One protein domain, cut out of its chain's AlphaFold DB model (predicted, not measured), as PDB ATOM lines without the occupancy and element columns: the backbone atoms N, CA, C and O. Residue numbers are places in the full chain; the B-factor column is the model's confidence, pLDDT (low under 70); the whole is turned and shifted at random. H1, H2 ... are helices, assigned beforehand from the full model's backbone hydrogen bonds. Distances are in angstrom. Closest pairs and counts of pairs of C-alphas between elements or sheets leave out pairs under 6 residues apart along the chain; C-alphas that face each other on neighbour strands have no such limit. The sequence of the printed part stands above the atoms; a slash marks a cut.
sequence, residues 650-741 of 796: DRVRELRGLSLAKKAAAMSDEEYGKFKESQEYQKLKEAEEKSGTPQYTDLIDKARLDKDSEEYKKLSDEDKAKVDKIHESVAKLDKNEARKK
ATOM      1  N   ASP A 650     258.047 297.483 380.091       52.62
ATOM      2  CA  ASP A 650     259.487 297.732 380.169       52.62
ATOM      3  C   ASP A 650     259.873 298.553 381.408       52.62
ATOM      4  O   ASP A 650     260.905 298.274 382.016       52.62
ATOM      5  N   ARG A 651     259.014 299.475 381.875       56.22
ATOM      6  CA  ARG A 651     259.237 300.209 383.133       56.22
ATOM      7  C   ARG A 651     259.093 299.303 384.360       56.22
ATOM      8  O   ARG A 651     259.824 299.465 385.337       56.22
ATOM      9  N   VAL A 652     258.198 298.315 384.303       55.06
ATOM     10  CA  VAL A 652     258.090 297.268 385.334       55.06
ATOM     11  C   VAL A 652     259.321 296.348 385.309       55.06
ATOM     12  O   VAL A 652     259.838 295.997 386.372       55.06
ATOM     13  N   ARG A 653     259.847 296.010 384.118       60.25
ATOM     14  CA  ARG A 653     261.106 295.252 383.964       60.25
ATOM     15  C   ARG A 653     262.296 296.016 384.555       60.25
ATOM     16  O   ARG A 653     263.037 295.437 385.343       60.25
ATOM     17  N   GLU A 654     262.421 297.311 384.259       62.31
ATOM     18  CA  GLU A 654     263.459 298.205 384.797       62.31
ATOM     19  C   GLU A 654     263.442 298.256 386.332       62.31
ATOM     20  O   GLU A 654     264.463 298.009 386.975       62.31
ATOM     21  N   LEU A 655     262.280 298.523 386.942       61.38
ATOM     22  CA  LEU A 655     262.152 298.590 388.403       61.38
ATOM     23  C   LEU A 655     262.486 297.247 389.072       61.38
ATOM     24  O   LEU A 655     263.153 297.225 390.110       61.38
ATOM     25  N   ARG A 656     262.086 296.123 388.461       65.12
ATOM     26  CA  ARG A 656     262.432 294.781 388.947       65.12
ATOM     27  C   ARG A 656     263.934 294.505 388.837       65.12
ATOM     28  O   ARG A 656     264.527 294.024 389.800       65.12
ATOM     29  N   GLY A 657     264.550 294.852 387.707       68.25
ATOM     30  CA  GLY A 657     265.989 294.728 387.478       68.25
ATOM     31  C   GLY A 657     266.816 295.536 388.479       68.25
ATOM     32  O   GLY A 657     267.702 294.990 389.134       68.25
ATOM     33  N   LEU A 658     266.465 296.809 388.691       68.06
ATOM     34  CA  LEU A 658     267.099 297.679 389.691       68.06
ATOM     35  C   LEU A 658     266.949 297.137 391.123       68.06
ATOM     36  O   LEU A 658     267.904 297.183 391.902       68.06
ATOM     37  N   SER A 659     265.782 296.589 391.474       71.50
ATOM     38  CA  SER A 659     265.564 295.970 392.788       71.50
ATOM     39  C   SER A 659     266.417 294.711 392.987       71.50
ATOM     40  O   SER A 659     266.941 294.496 394.079       71.50
ATOM     41  N   LEU A 660     266.581 293.889 391.948       75.44
ATOM     42  CA  LEU A 660     267.417 292.686 391.987       75.44
ATOM     43  C   LEU A 660     268.916 293.036 392.025       75.44
ATOM     44  O   LEU A 660     269.651 292.422 392.794       75.44
ATOM     45  N   ALA A 661     269.355 294.076 391.306       75.06
ATOM     46  CA  ALA A 661     270.732 294.578 391.366       75.06
ATOM     47  C   ALA A 661     271.079 295.115 392.761       75.06
ATOM     48  O   ALA A 661     272.132 294.801 393.312       75.06
ATOM     49  N   LYS A 662     270.145 295.843 393.387       75.75
ATOM     50  CA  LYS A 662     270.279 296.297 394.776       75.75
ATOM     51  C   LYS A 662     270.362 295.138 395.778       75.75
ATOM     52  O   LYS A 662     271.112 295.237 396.742       75.75
ATOM     53  N   LYS A 663     269.613 294.051 395.549       78.00
ATOM     54  CA  LYS A 663     269.656 292.820 396.361       78.00
ATOM     55  C   LYS A 663     271.036 292.150 396.246       78.00
ATOM     56  O   LYS A 663     271.641 291.828 397.258       78.00
ATOM     57  N   ALA A 664     271.543 291.994 395.021       76.38
ATOM     58  CA  ALA A 664     272.817 291.336 394.718       76.38
ATOM     59  C   ALA A 664     274.057 292.098 395.215       76.38
ATOM     60  O   ALA A 664     275.014 291.475 395.678       76.38
ATOM     61  N   ALA A 665     274.029 293.434 395.164       76.69
ATOM     62  CA  ALA A 665     275.100 294.305 395.657       76.69
ATOM     63  C   ALA A 665     275.357 294.190 397.176       76.69
ATOM     64  O   ALA A 665     276.379 294.673 397.652       76.69
ATOM     65  N   ALA A 666     274.449 293.555 397.927       71.88
ATOM     66  CA  ALA A 666     274.563 293.321 399.367       71.88
ATOM     67  C   ALA A 666     274.795 291.836 399.744       71.88
ATOM     68  O   ALA A 666     274.793 291.509 400.928       71.88
ATOM     69  N   MET A 667     274.972 290.934 398.768       79.06
ATOM     70  CA  MET A 667     275.199 289.495 399.000       79.06
ATOM     71  C   MET A 667     276.682 289.125 399.005       79.06
ATOM     72  O   MET A 667     277.456 289.638 398.191       79.06
ATOM     73  N   SER A 668     277.053 288.138 399.826       74.56
ATOM     74  CA  SER A 668     278.326 287.418 399.673       74.56
ATOM     75  C   SER A 668     278.375 286.621 398.360       74.56
ATOM     76  O   SER A 668     277.346 286.375 397.729       74.56
ATOM     77  N   ASP A 669     279.563 286.195 397.927       75.19
ATOM     78  CA  ASP A 669     279.717 285.468 396.655       75.19
ATOM     79  C   ASP A 669     279.014 284.098 396.644       75.19
ATOM     80  O   ASP A 669     278.443 283.705 395.625       75.19
ATOM     81  N   GLU A 670     278.969 283.398 397.783       74.50
ATOM     82  CA  GLU A 670     278.252 282.121 397.914       74.50
ATOM     83  C   GLU A 670     276.726 282.287 397.840       74.50
ATOM     84  O   GLU A 670     276.025 281.455 397.256       74.50
ATOM     85  N   GLU A 671     276.196 283.361 398.430       77.88
ATOM     86  CA  GLU A 671     274.778 283.719 398.327       77.88
ATOM     87  C   GLU A 671     274.435 284.194 396.914       77.88
ATOM     88  O   GLU A 671     273.382 283.841 396.384       77.88
ATOM     89  N   TYR A 672     275.338 284.941 396.275       80.12
ATOM     90  CA  TYR A 672     275.153 285.448 394.921       80.12
ATOM     91  C   TYR A 672     275.121 284.328 393.870       80.12
ATOM     92  O   TYR A 672     274.301 284.376 392.951       80.12
ATOM     93  N   GLY A 673     275.931 283.274 394.037       77.81
ATOM     94  CA  GLY A 673     275.839 282.058 393.220       77.81
ATOM     95  C   GLY A 673     274.435 281.442 393.268       77.81
ATOM     96  O   GLY A 673     273.775 281.311 392.237       77.81
ATOM     97  N   LYS A 674     273.924 281.189 394.480       81.06
ATOM     98  CA  LYS A 674     272.561 280.670 394.718       81.06
ATOM     99  C   LYS A 674     271.471 281.642 394.240       81.06
ATOM    100  O   LYS A 674     270.396 281.229 393.811       81.06
ATOM    101  N   PHE A 675     271.731 282.950 394.267       81.69
ATOM    102  CA  PHE A 675     270.811 283.961 393.750       81.69
ATOM    103  C   PHE A 675     270.693 283.934 392.220       81.69
ATOM    104  O   PHE A 675     269.582 284.114 391.716       81.69
ATOM    105  N   LYS A 676     271.765 283.629 391.471       82.31
ATOM    106  CA  LYS A 676     271.659 283.401 390.015       82.31
ATOM    107  C   LYS A 676     270.831 282.160 389.670       82.31
ATOM    108  O   LYS A 676     270.189 282.128 388.623       82.31
ATOM    109  N   GLU A 677     270.775 281.169 390.553       80.88
ATOM    110  CA  GLU A 677     269.897 279.994 390.417       80.88
ATOM    111  C   GLU A 677     268.434 280.294 390.805       80.88
ATOM    112  O   GLU A 677     267.534 279.511 390.503       80.88
ATOM    113  N   SER A 678     268.157 281.445 391.431       80.12
ATOM    114  CA  SER A 678     266.812 281.787 391.901       80.12
ATOM    115  C   SER A 678     265.811 282.019 390.764       80.12
ATOM    116  O   SER A 678     266.112 282.622 389.729       80.12
ATOM    117  N   GLN A 679     264.558 281.621 391.000       77.19
ATOM    118  CA  GLN A 679     263.469 281.782 390.031       77.19
ATOM    119  C   GLN A 679     263.208 283.258 389.661       77.19
ATOM    120  O   GLN A 679     262.689 283.535 388.582       77.19
ATOM    121  N   GLU A 680     263.569 284.216 390.526       74.19
ATOM    122  CA  GLU A 680     263.464 285.651 390.228       74.19
ATOM    123  C   GLU A 680     264.491 286.097 389.179       74.19
ATOM    124  O   GLU A 680     264.137 286.817 388.245       74.19
ATOM    125  N   TYR A 681     265.742 285.643 389.318       79.88
ATOM    126  CA  TYR A 681     266.830 285.954 388.392       79.88
ATOM    127  C   TYR A 681     266.613 285.274 387.035       79.88
ATOM    128  O   TYR A 681     266.725 285.921 385.996       79.88
ATOM    129  N   GLN A 682     266.208 284.000 387.031       81.19
ATOM    130  CA  GLN A 682     265.920 283.265 385.792       81.19
ATOM    131  C   GLN A 682     264.753 283.892 385.008       81.19
ATOM    132  O   GLN A 682     264.877 284.107 383.806       81.19
ATOM    133  N   LYS A 683     263.668 284.311 385.680       79.19
ATOM    134  CA  LYS A 683     262.545 285.024 385.034       79.19
ATOM    135  C   LYS A 683     262.939 286.383 384.436       79.19
ATOM    136  O   LYS A 683     262.320 286.805 383.463       79.19
ATOM    137  N   LEU A 684     263.940 287.068 384.999       77.56
ATOM    138  CA  LEU A 684     264.503 288.289 384.414       77.56
ATOM    139  C   LEU A 684     265.372 287.959 383.189       77.56
ATOM    140  O   LEU A 684     265.153 288.514 382.114       77.56
ATOM    141  N   LYS A 685     266.295 287.001 383.332       79.88
ATOM    142  CA  LYS A 685     267.204 286.538 382.274       79.88
ATOM    143  C   LYS A 685     266.452 286.038 381.038       79.88
ATOM    144  O   LYS A 685     266.732 286.490 379.934       79.88
ATOM    145  N   GLU A 686     265.430 285.204 381.223       78.88
ATOM    146  CA  GLU A 686     264.537 284.764 380.145       78.88
ATOM    147  C   GLU A 686     263.836 285.925 379.422       78.88
ATOM    148  O   GLU A 686     263.563 285.830 378.227       78.88
ATOM    149  N   ALA A 687     263.476 286.995 380.139       71.06
ATOM    150  CA  ALA A 687     262.810 288.152 379.546       71.06
ATOM    151  C   ALA A 687     263.787 289.017 378.734       71.06
ATOM    152  O   ALA A 687     263.398 289.542 377.693       71.06
ATOM    153  N   GLU A 688     265.042 289.124 379.176       72.00
ATOM    154  CA  GLU A 688     266.111 289.859 378.486       72.00
ATOM    155  C   GLU A 688     266.665 289.100 377.269       72.00
ATOM    156  O   GLU A 688     266.901 289.701 376.219       72.00
ATOM    157  N   GLU A 689     266.763 287.769 377.348       76.62
ATOM    158  CA  GLU A 689     267.049 286.900 376.197       76.62
ATOM    159  C   GLU A 689     265.957 287.020 375.121       76.62
ATOM    160  O   GLU A 689     266.265 287.129 373.934       76.62
ATOM    161  N   LYS A 690     264.679 287.100 375.527       72.75
ATOM    162  CA  LYS A 690     263.543 287.334 374.616       72.75
ATOM    163  C   LYS A 690     263.508 288.759 374.036       72.75
ATOM    164  O   LYS A 690     262.923 288.939 372.970       72.75
ATOM    165  N   SER A 691     264.142 289.752 374.672       63.38
ATOM    166  CA  SER A 691     264.322 291.109 374.115       63.38
ATOM    167  C   SER A 691     265.667 291.331 373.406       63.38
ATOM    168  O   SER A 691     265.938 292.441 372.949       63.38
ATOM    169  N   GLY A 692     266.519 290.306 373.296       50.72
ATOM    170  CA  GLY A 692     267.764 290.345 372.518       50.72
ATOM    171  C   GLY A 692     268.850 291.299 373.036       50.72
ATOM    172  O   GLY A 692     269.815 291.556 372.321       50.72
ATOM    173  N   THR A 693     268.708 291.833 374.251       53.66
ATOM    174  CA  THR A 693     269.717 292.681 374.910       53.66
ATOM    175  C   THR A 693     269.672 292.465 376.423       53.66
ATOM    176  O   THR A 693     268.653 292.799 377.033       53.66
ATOM    177  N   PRO A 694     270.748 291.950 377.049       58.38
ATOM    178  CA  PRO A 694     270.878 291.996 378.495       58.38
ATOM    179  C   PRO A 694     271.123 293.447 378.924       58.38
ATOM    180  O   PRO A 694     271.979 294.144 378.378       58.38
ATOM    181  N   GLN A 695     270.324 293.926 379.870       68.00
ATOM    182  CA  GLN A 695     270.378 295.290 380.397       68.00
ATOM    183  C   GLN A 695     270.410 295.304 381.922       68.00
ATOM    184  O   GLN A 695     271.141 296.109 382.499       68.00
ATOM    185  N   TYR A 696     269.656 294.419 382.579       71.88
ATOM    186  CA  TYR A 696     269.585 294.375 384.035       71.88
ATOM    187  C   TYR A 696     270.294 293.153 384.615       71.88
ATOM    188  O   TYR A 696     270.801 293.276 385.725       71.88
ATOM    189  N   THR A 697     270.477 292.045 383.881       75.56
ATOM    190  CA  THR A 697     271.429 290.996 384.312       75.56
ATOM    191  C   THR A 697     272.858 291.534 384.375       75.56
ATOM    192  O   THR A 697     273.541 291.369 385.383       75.56
ATOM    193  N   ASP A 698     273.274 292.283 383.353       80.38
ATOM    194  CA  ASP A 698     274.581 292.943 383.313       80.38
ATOM    195  C   ASP A 698     274.717 293.993 384.421       80.38
ATOM    196  O   ASP A 698     275.777 294.118 385.030       80.38
ATOM    197  N   LEU A 699     273.646 294.732 384.732       79.38
ATOM    198  CA  LEU A 699     273.647 295.692 385.838       79.38
ATOM    199  C   LEU A 699     273.712 295.001 387.210       79.38
ATOM    200  O   LEU A 699     274.338 295.540 388.118       79.38
ATOM    201  N   ILE A 700     273.106 293.817 387.363       82.88
ATOM    202  CA  ILE A 700     273.193 292.988 388.575       82.88
ATOM    203  C   ILE A 700     274.642 292.534 388.824       82.88
ATOM    204  O   ILE A 700     275.112 292.641 389.956       82.88
ATOM    205  N   ASP A 701     275.368 292.103 387.785       81.56
ATOM    206  CA  ASP A 701     276.796 291.771 387.895       81.56
ATOM    207  C   ASP A 701     277.661 293.020 388.153       81.56
ATOM    208  O   ASP A 701     278.417 293.059 389.126       81.56
ATOM    209  N   LYS A 702     277.502 294.087 387.352       83.81
ATOM    210  CA  LYS A 702     278.252 295.351 387.509       83.81
ATOM    211  C   LYS A 702     278.048 295.998 388.885       83.81
ATOM    212  O   LYS A 702     278.970 296.624 389.401       83.81
ATOM    213  N   ALA A 703     276.873 295.843 389.502       81.00
ATOM    214  CA  ALA A 703     276.572 296.408 390.818       81.00
ATOM    215  C   ALA A 703     277.344 295.758 391.982       81.00
ATOM    216  O   ALA A 703     277.361 296.326 393.075       81.00
ATOM    217  N   ARG A 704     278.007 294.613 391.765       82.19
ATOM    218  CA  ARG A 704     278.885 293.965 392.758       82.19
ATOM    219  C   ARG A 704     280.357 294.375 392.641       82.19
ATOM    220  O   ARG A 704     281.157 293.974 393.479       82.19
ATOM    221  N   LEU A 705     280.725 295.171 391.632       81.06
ATOM    222  CA  LEU A 705     282.082 295.700 391.496       81.06
ATOM    223  C   LEU A 705     282.351 296.769 392.564       81.06
ATOM    224  O   LEU A 705     281.586 297.722 392.704       81.06
ATOM    225  N   ASP A 706     283.471 296.633 393.274       75.06
ATOM    226  CA  ASP A 706     283.980 297.667 394.178       75.06
ATOM    227  C   ASP A 706     284.363 298.924 393.376       75.06
ATOM    228  O   ASP A 706     284.963 298.820 392.302       75.06
ATOM    229  N   LYS A 707     284.051 300.115 393.894       75.50
ATOM    230  CA  LYS A 707     284.318 301.399 393.227       75.50
ATOM    231  C   LYS A 707     285.807 301.647 393.000       75.50
ATOM    232  O   LYS A 707     286.181 302.256 391.996       75.50
ATOM    233  N   ASP A 708     286.650 301.129 393.891       73.12
ATOM    234  CA  ASP A 708     288.104 301.236 393.773       73.12
ATOM    235  C   ASP A 708     288.707 300.211 392.790       73.12
ATOM    236  O   ASP A 708     289.891 300.298 392.447       73.12
ATOM    237  N   SER A 709     287.909 299.273 392.264       78.12
ATOM    238  CA  SER A 709     288.380 298.250 391.324       78.12
ATOM    239  C   SER A 709     288.720 298.804 389.934       78.12
ATOM    240  O   SER A 709     288.090 299.720 389.398       78.12
ATOM    241  N   GLU A 710     289.702 298.174 389.288       78.56
ATOM    242  CA  GLU A 710     290.064 298.447 387.891       78.56
ATOM    243  C   GLU A 710     288.998 297.998 386.880       78.56
ATOM    244  O   GLU A 710     289.146 298.258 385.689       78.56
ATOM    245  N   GLU A 711     287.943 297.310 387.311       79.38
ATOM    246  CA  GLU A 711     286.814 296.930 386.457       79.38
ATOM    247  C   GLU A 711     285.698 297.975 386.544       79.38
ATOM    248  O   GLU A 711     285.216 298.423 385.504       79.38
ATOM    249  N   TYR A 712     285.403 298.497 387.742       80.94
ATOM    250  CA  TYR A 712     284.496 299.638 387.918       80.94
ATOM    251  C   TYR A 712     284.961 300.878 387.142       80.94
ATOM    252  O   TYR A 712     284.185 301.514 386.426       80.94
ATOM    253  N   LYS A 713     286.263 301.189 387.197       81.25
ATOM    254  CA  LYS A 713     286.859 302.325 386.467       81.25
ATOM    255  C   LYS A 713     286.665 302.230 384.944       81.25
ATOM    256  O   LYS A 713     286.545 303.267 384.289       81.25
ATOM    257  N   LYS A 714     286.583 301.010 384.396       86.94
ATOM    258  CA  LYS A 714     286.386 300.719 382.961       86.94
ATOM    259  C   LYS A 714     284.919 300.710 382.516       86.94
ATOM    260  O   LYS A 714     284.673 300.630 381.314       86.94
ATOM    261  N   LEU A 715     283.953 300.796 383.435       81.81
ATOM    262  CA  LEU A 715     282.537 300.926 383.083       81.81
ATOM    263  C   LEU A 715     282.270 302.206 382.278       81.81
ATOM    264  O   LEU A 715     282.982 303.203 382.416       81.81
ATOM    265  N   SER A 716     281.208 302.200 381.470       83.31
ATOM    266  CA  SER A 716     280.700 303.425 380.843       83.31
ATOM    267  C   SER A 716     280.203 304.408 381.908       83.31
ATOM    268  O   SER A 716     279.774 303.993 382.985       83.31
ATOM    269  N   ASP A 717     280.226 305.711 381.633       76.94
ATOM    270  CA  ASP A 717     279.791 306.703 382.629       76.94
ATOM    271  C   ASP A 717     278.279 306.615 382.923       76.94
ATOM    272  O   ASP A 717     277.836 306.931 384.027       76.94
ATOM    273  N   GLU A 718     277.494 306.074 381.983       75.44
ATOM    274  CA  GLU A 718     276.080 305.747 382.188       75.44
ATOM    275  C   GLU A 718     275.886 304.510 383.091       75.44
ATOM    276  O   GLU A 718     275.007 304.511 383.954       75.44
ATOM    277  N   ASP A 719     276.719 303.468 382.945       77.62
ATOM    278  CA  ASP A 719     276.732 302.317 383.863       77.62
ATOM    279  C   ASP A 719     277.189 302.732 385.268       77.62
ATOM    280  O   ASP A 719     276.546 302.355 386.249       77.62
ATOM    281  N   LYS A 720     278.255 303.544 385.376       79.31
ATOM    282  CA  LYS A 720     278.738 304.098 386.651       79.31
ATOM    283  C   LYS A 720     277.620 304.851 387.360       79.31
ATOM    284  O   LYS A 720     277.275 304.491 388.476       79.31
ATOM    285  N   ALA A 721     276.956 305.797 386.692       77.50
ATOM    286  CA  ALA A 721     275.851 306.555 387.281       77.50
ATOM    287  C   ALA A 721     274.688 305.666 387.781       77.50
ATOM    288  O   ALA A 721     274.045 305.992 388.785       77.50
ATOM    289  N   LYS A 722     274.420 304.529 387.121       77.62
ATOM    290  CA  LYS A 722     273.425 303.539 387.572       77.62
ATOM    291  C   LYS A 722     273.914 302.755 388.797       77.62
ATOM    292  O   LYS A 722     273.157 302.627 389.760       77.62
ATOM    293  N   VAL A 723     275.159 302.274 388.798       78.56
ATOM    294  CA  VAL A 723     275.741 301.517 389.923       78.56
ATOM    295  C   VAL A 723     275.987 302.404 391.148       78.56
ATOM    296  O   VAL A 723     275.583 302.029 392.245       78.56
ATOM    297  N   ASP A 724     276.526 303.613 390.980       77.06
ATOM    298  CA  ASP A 724     276.700 304.612 392.043       77.06
ATOM    299  C   ASP A 724     275.387 304.858 392.801       77.06
ATOM    300  O   ASP A 724     275.367 304.867 394.035       77.06
ATOM    301  N   LYS A 725     274.276 304.985 392.065       77.12
ATOM    302  CA  LYS A 725     272.926 305.178 392.610       77.12
ATOM    303  C   LYS A 725     272.387 303.935 393.326       77.12
ATOM    304  O   LYS A 725     271.642 304.074 394.300       77.12
ATOM    305  N   ILE A 726     272.772 302.730 392.896       74.19
ATOM    306  CA  ILE A 726     272.474 301.477 393.606       74.19
ATOM    307  C   ILE A 726     273.266 301.421 394.919       74.19
ATOM    308  O   ILE A 726     272.654 301.257 395.974       74.19
ATOM    309  N   HIS A 727     274.583 301.643 394.891       73.38
ATOM    310  CA  HIS A 727     275.445 301.656 396.083       73.38
ATOM    311  C   HIS A 727     275.010 302.711 397.107       73.38
ATOM    312  O   HIS A 727     274.897 302.407 398.293       73.38
ATOM    313  N   GLU A 728     274.685 303.929 396.669       72.38
ATOM    314  CA  GLU A 728     274.155 304.975 397.553       72.38
ATOM    315  C   GLU A 728     272.813 304.551 398.184       72.38
ATOM    316  O   GLU A 728     272.549 304.809 399.360       72.38
ATOM    317  N   SER A 729     271.981 303.832 397.425       64.56
ATOM    318  CA  SER A 729     270.705 303.289 397.899       64.56
ATOM    319  C   SER A 729     270.861 302.105 398.862       64.56
ATOM    320  O   SER A 729     269.959 301.894 399.677       64.56
ATOM    321  N   VAL A 730     271.947 301.327 398.779       62.56
ATOM    322  CA  VAL A 730     272.312 300.278 399.756       62.56
ATOM    323  C   VAL A 730     272.824 300.932 401.040       62.56
ATOM    324  O   VAL A 730     272.211 300.754 402.088       62.56
ATOM    325  N   ALA A 731     273.799 301.840 400.946       59.41
ATOM    326  CA  ALA A 731     274.349 302.557 402.100       59.41
ATOM    327  C   ALA A 731     273.305 303.401 402.871       59.41
ATOM    328  O   ALA A 731     273.489 303.706 404.053       59.41
ATOM    329  N   LYS A 732     272.197 303.797 402.223       55.12
ATOM    330  CA  LYS A 732     271.018 304.403 402.874       55.12
ATOM    331  C   LYS A 732     270.160 303.382 403.641       55.12
ATOM    332  O   LYS A 732     269.619 303.743 404.685       55.12
ATOM    333  N   LEU A 733     270.053 302.132 403.180       52.38
ATOM    334  CA  LEU A 733     269.411 301.054 403.944       52.38
ATOM    335  C   LEU A 733     270.253 300.652 405.155       52.38
ATOM    336  O   LEU A 733     269.703 300.612 406.250       52.38
ATOM    337  N   ASP A 734     271.567 300.466 405.010       45.38
ATOM    338  CA  ASP A 734     272.438 300.048 406.123       45.38
ATOM    339  C   ASP A 734     272.394 301.042 407.291       45.38
ATOM    340  O   ASP A 734     272.312 300.658 408.457       45.38
ATOM    341  N   LYS A 735     272.352 302.348 406.990       43.00
ATOM    342  CA  LYS A 735     272.170 303.414 407.992       43.00
ATOM    343  C   LYS A 735     270.814 303.336 408.702       43.00
ATOM    344  O   LYS A 735     270.733 303.641 409.895       43.00
ATOM    345  N   ASN A 736     269.763 302.913 408.003       39.94
ATOM    346  CA  ASN A 736     268.431 302.730 408.576       39.94
ATOM    347  C   ASN A 736     268.305 301.413 409.357       39.94
ATOM    348  O   ASN A 736     267.676 301.401 410.412       39.94
ATOM    349  N   GLU A 737     268.957 300.331 408.929       41.88
ATOM    350  CA  GLU A 737     268.997 299.078 409.684       41.88
ATOM    351  C   GLU A 737     269.894 299.188 410.927       41.88
ATOM    352  O   GLU A 737     269.528 298.698 411.995       41.88
ATOM    353  N   ALA A 738     271.003 299.929 410.853       37.06
ATOM    354  CA  ALA A 738     271.786 300.310 412.027       37.06
ATOM    355  C   ALA A 738     270.944 301.138 413.016       37.06
ATOM    356  O   ALA A 738     270.929 300.836 414.210       37.06
ATOM    357  N   ARG A 739     270.166 302.126 412.537       35.53
ATOM    358  CA  ARG A 739     269.176 302.842 413.369       35.53
ATOM    359  C   ARG A 739     268.138 301.894 413.981       35.53
ATOM    360  O   ARG A 739     267.849 302.031 415.168       35.53
ATOM    361  N   LYS A 740     267.618 300.924 413.220       39.44
ATOM    362  CA  LYS A 740     266.648 299.922 413.696       39.44
ATOM    363  C   LYS A 740     267.236 299.062 414.817       39.44
ATOM    364  O   LYS A 740     266.656 299.021 415.897       39.44
ATOM    365  N   LYS A 741     268.429 298.493 414.621       41.28
ATOM    366  CA  LYS A 741     269.142 297.689 415.632       41.28
ATOM    367  C   LYS A 741     269.497 298.512 416.880       41.28
ATOM    368  O   LYS A 741     269.411 298.005 417.995       41.28
TER     369      LYS A 741
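AT A GLANCE: This is residues 650 to 741 of the 796 residues of an uncharacterized protein of Proteobacteria bacterium CAG:495 (UniProt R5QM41). A long helix, H5, crosses H1 at one side of a cluster of shorter helices and sticks out with residues 735 to 741; short H4 lies in the middle, and H2 on the side away from H5. The 92 printed residues have five named helices, H1 to H5, and no named strand: all helix. The whole is compact, radius of gyration of the C-alphas 13.6 A, spanning 41 by 30 by 28 A.

IN THESE COORDINATES: H5, residues 717 to 741, measures 35.8 A and ends at C-alpha 741 (269.142, 297.689, 415.632). H1, residues 650 to 664, measures 20.7 A from C-alpha 650 (259.487, 297.732, 380.169). H2 is 669 to 676, H3 679 to 690, H4 697 to 702.

HOW THE PARTS SIT: H5 touches H1 with residues 726 to 730 alone, at a steep tilt of 59 degrees; the closest C-alphas, Ile 726 and Lys 662, are 5.7 A apart. H1 touches H4, closest C-alphas Ala 661 and Ile 700, 4.0 A. H2 and H5 are apart. Every O i to N i+4 pair is within hydrogen-bond range in H1, H2 and H4; 7 of 8 in H3, 20 of 21 in H5.

THE WHOLE: The printed part has no cut; the farthest C-alphas, Gly 692 and Lys 741, are 43.8 A apart. The link H4 to H5 is long. Residues 650 to 658, 691 to 695 and 729 to 741 have pLDDT under 70.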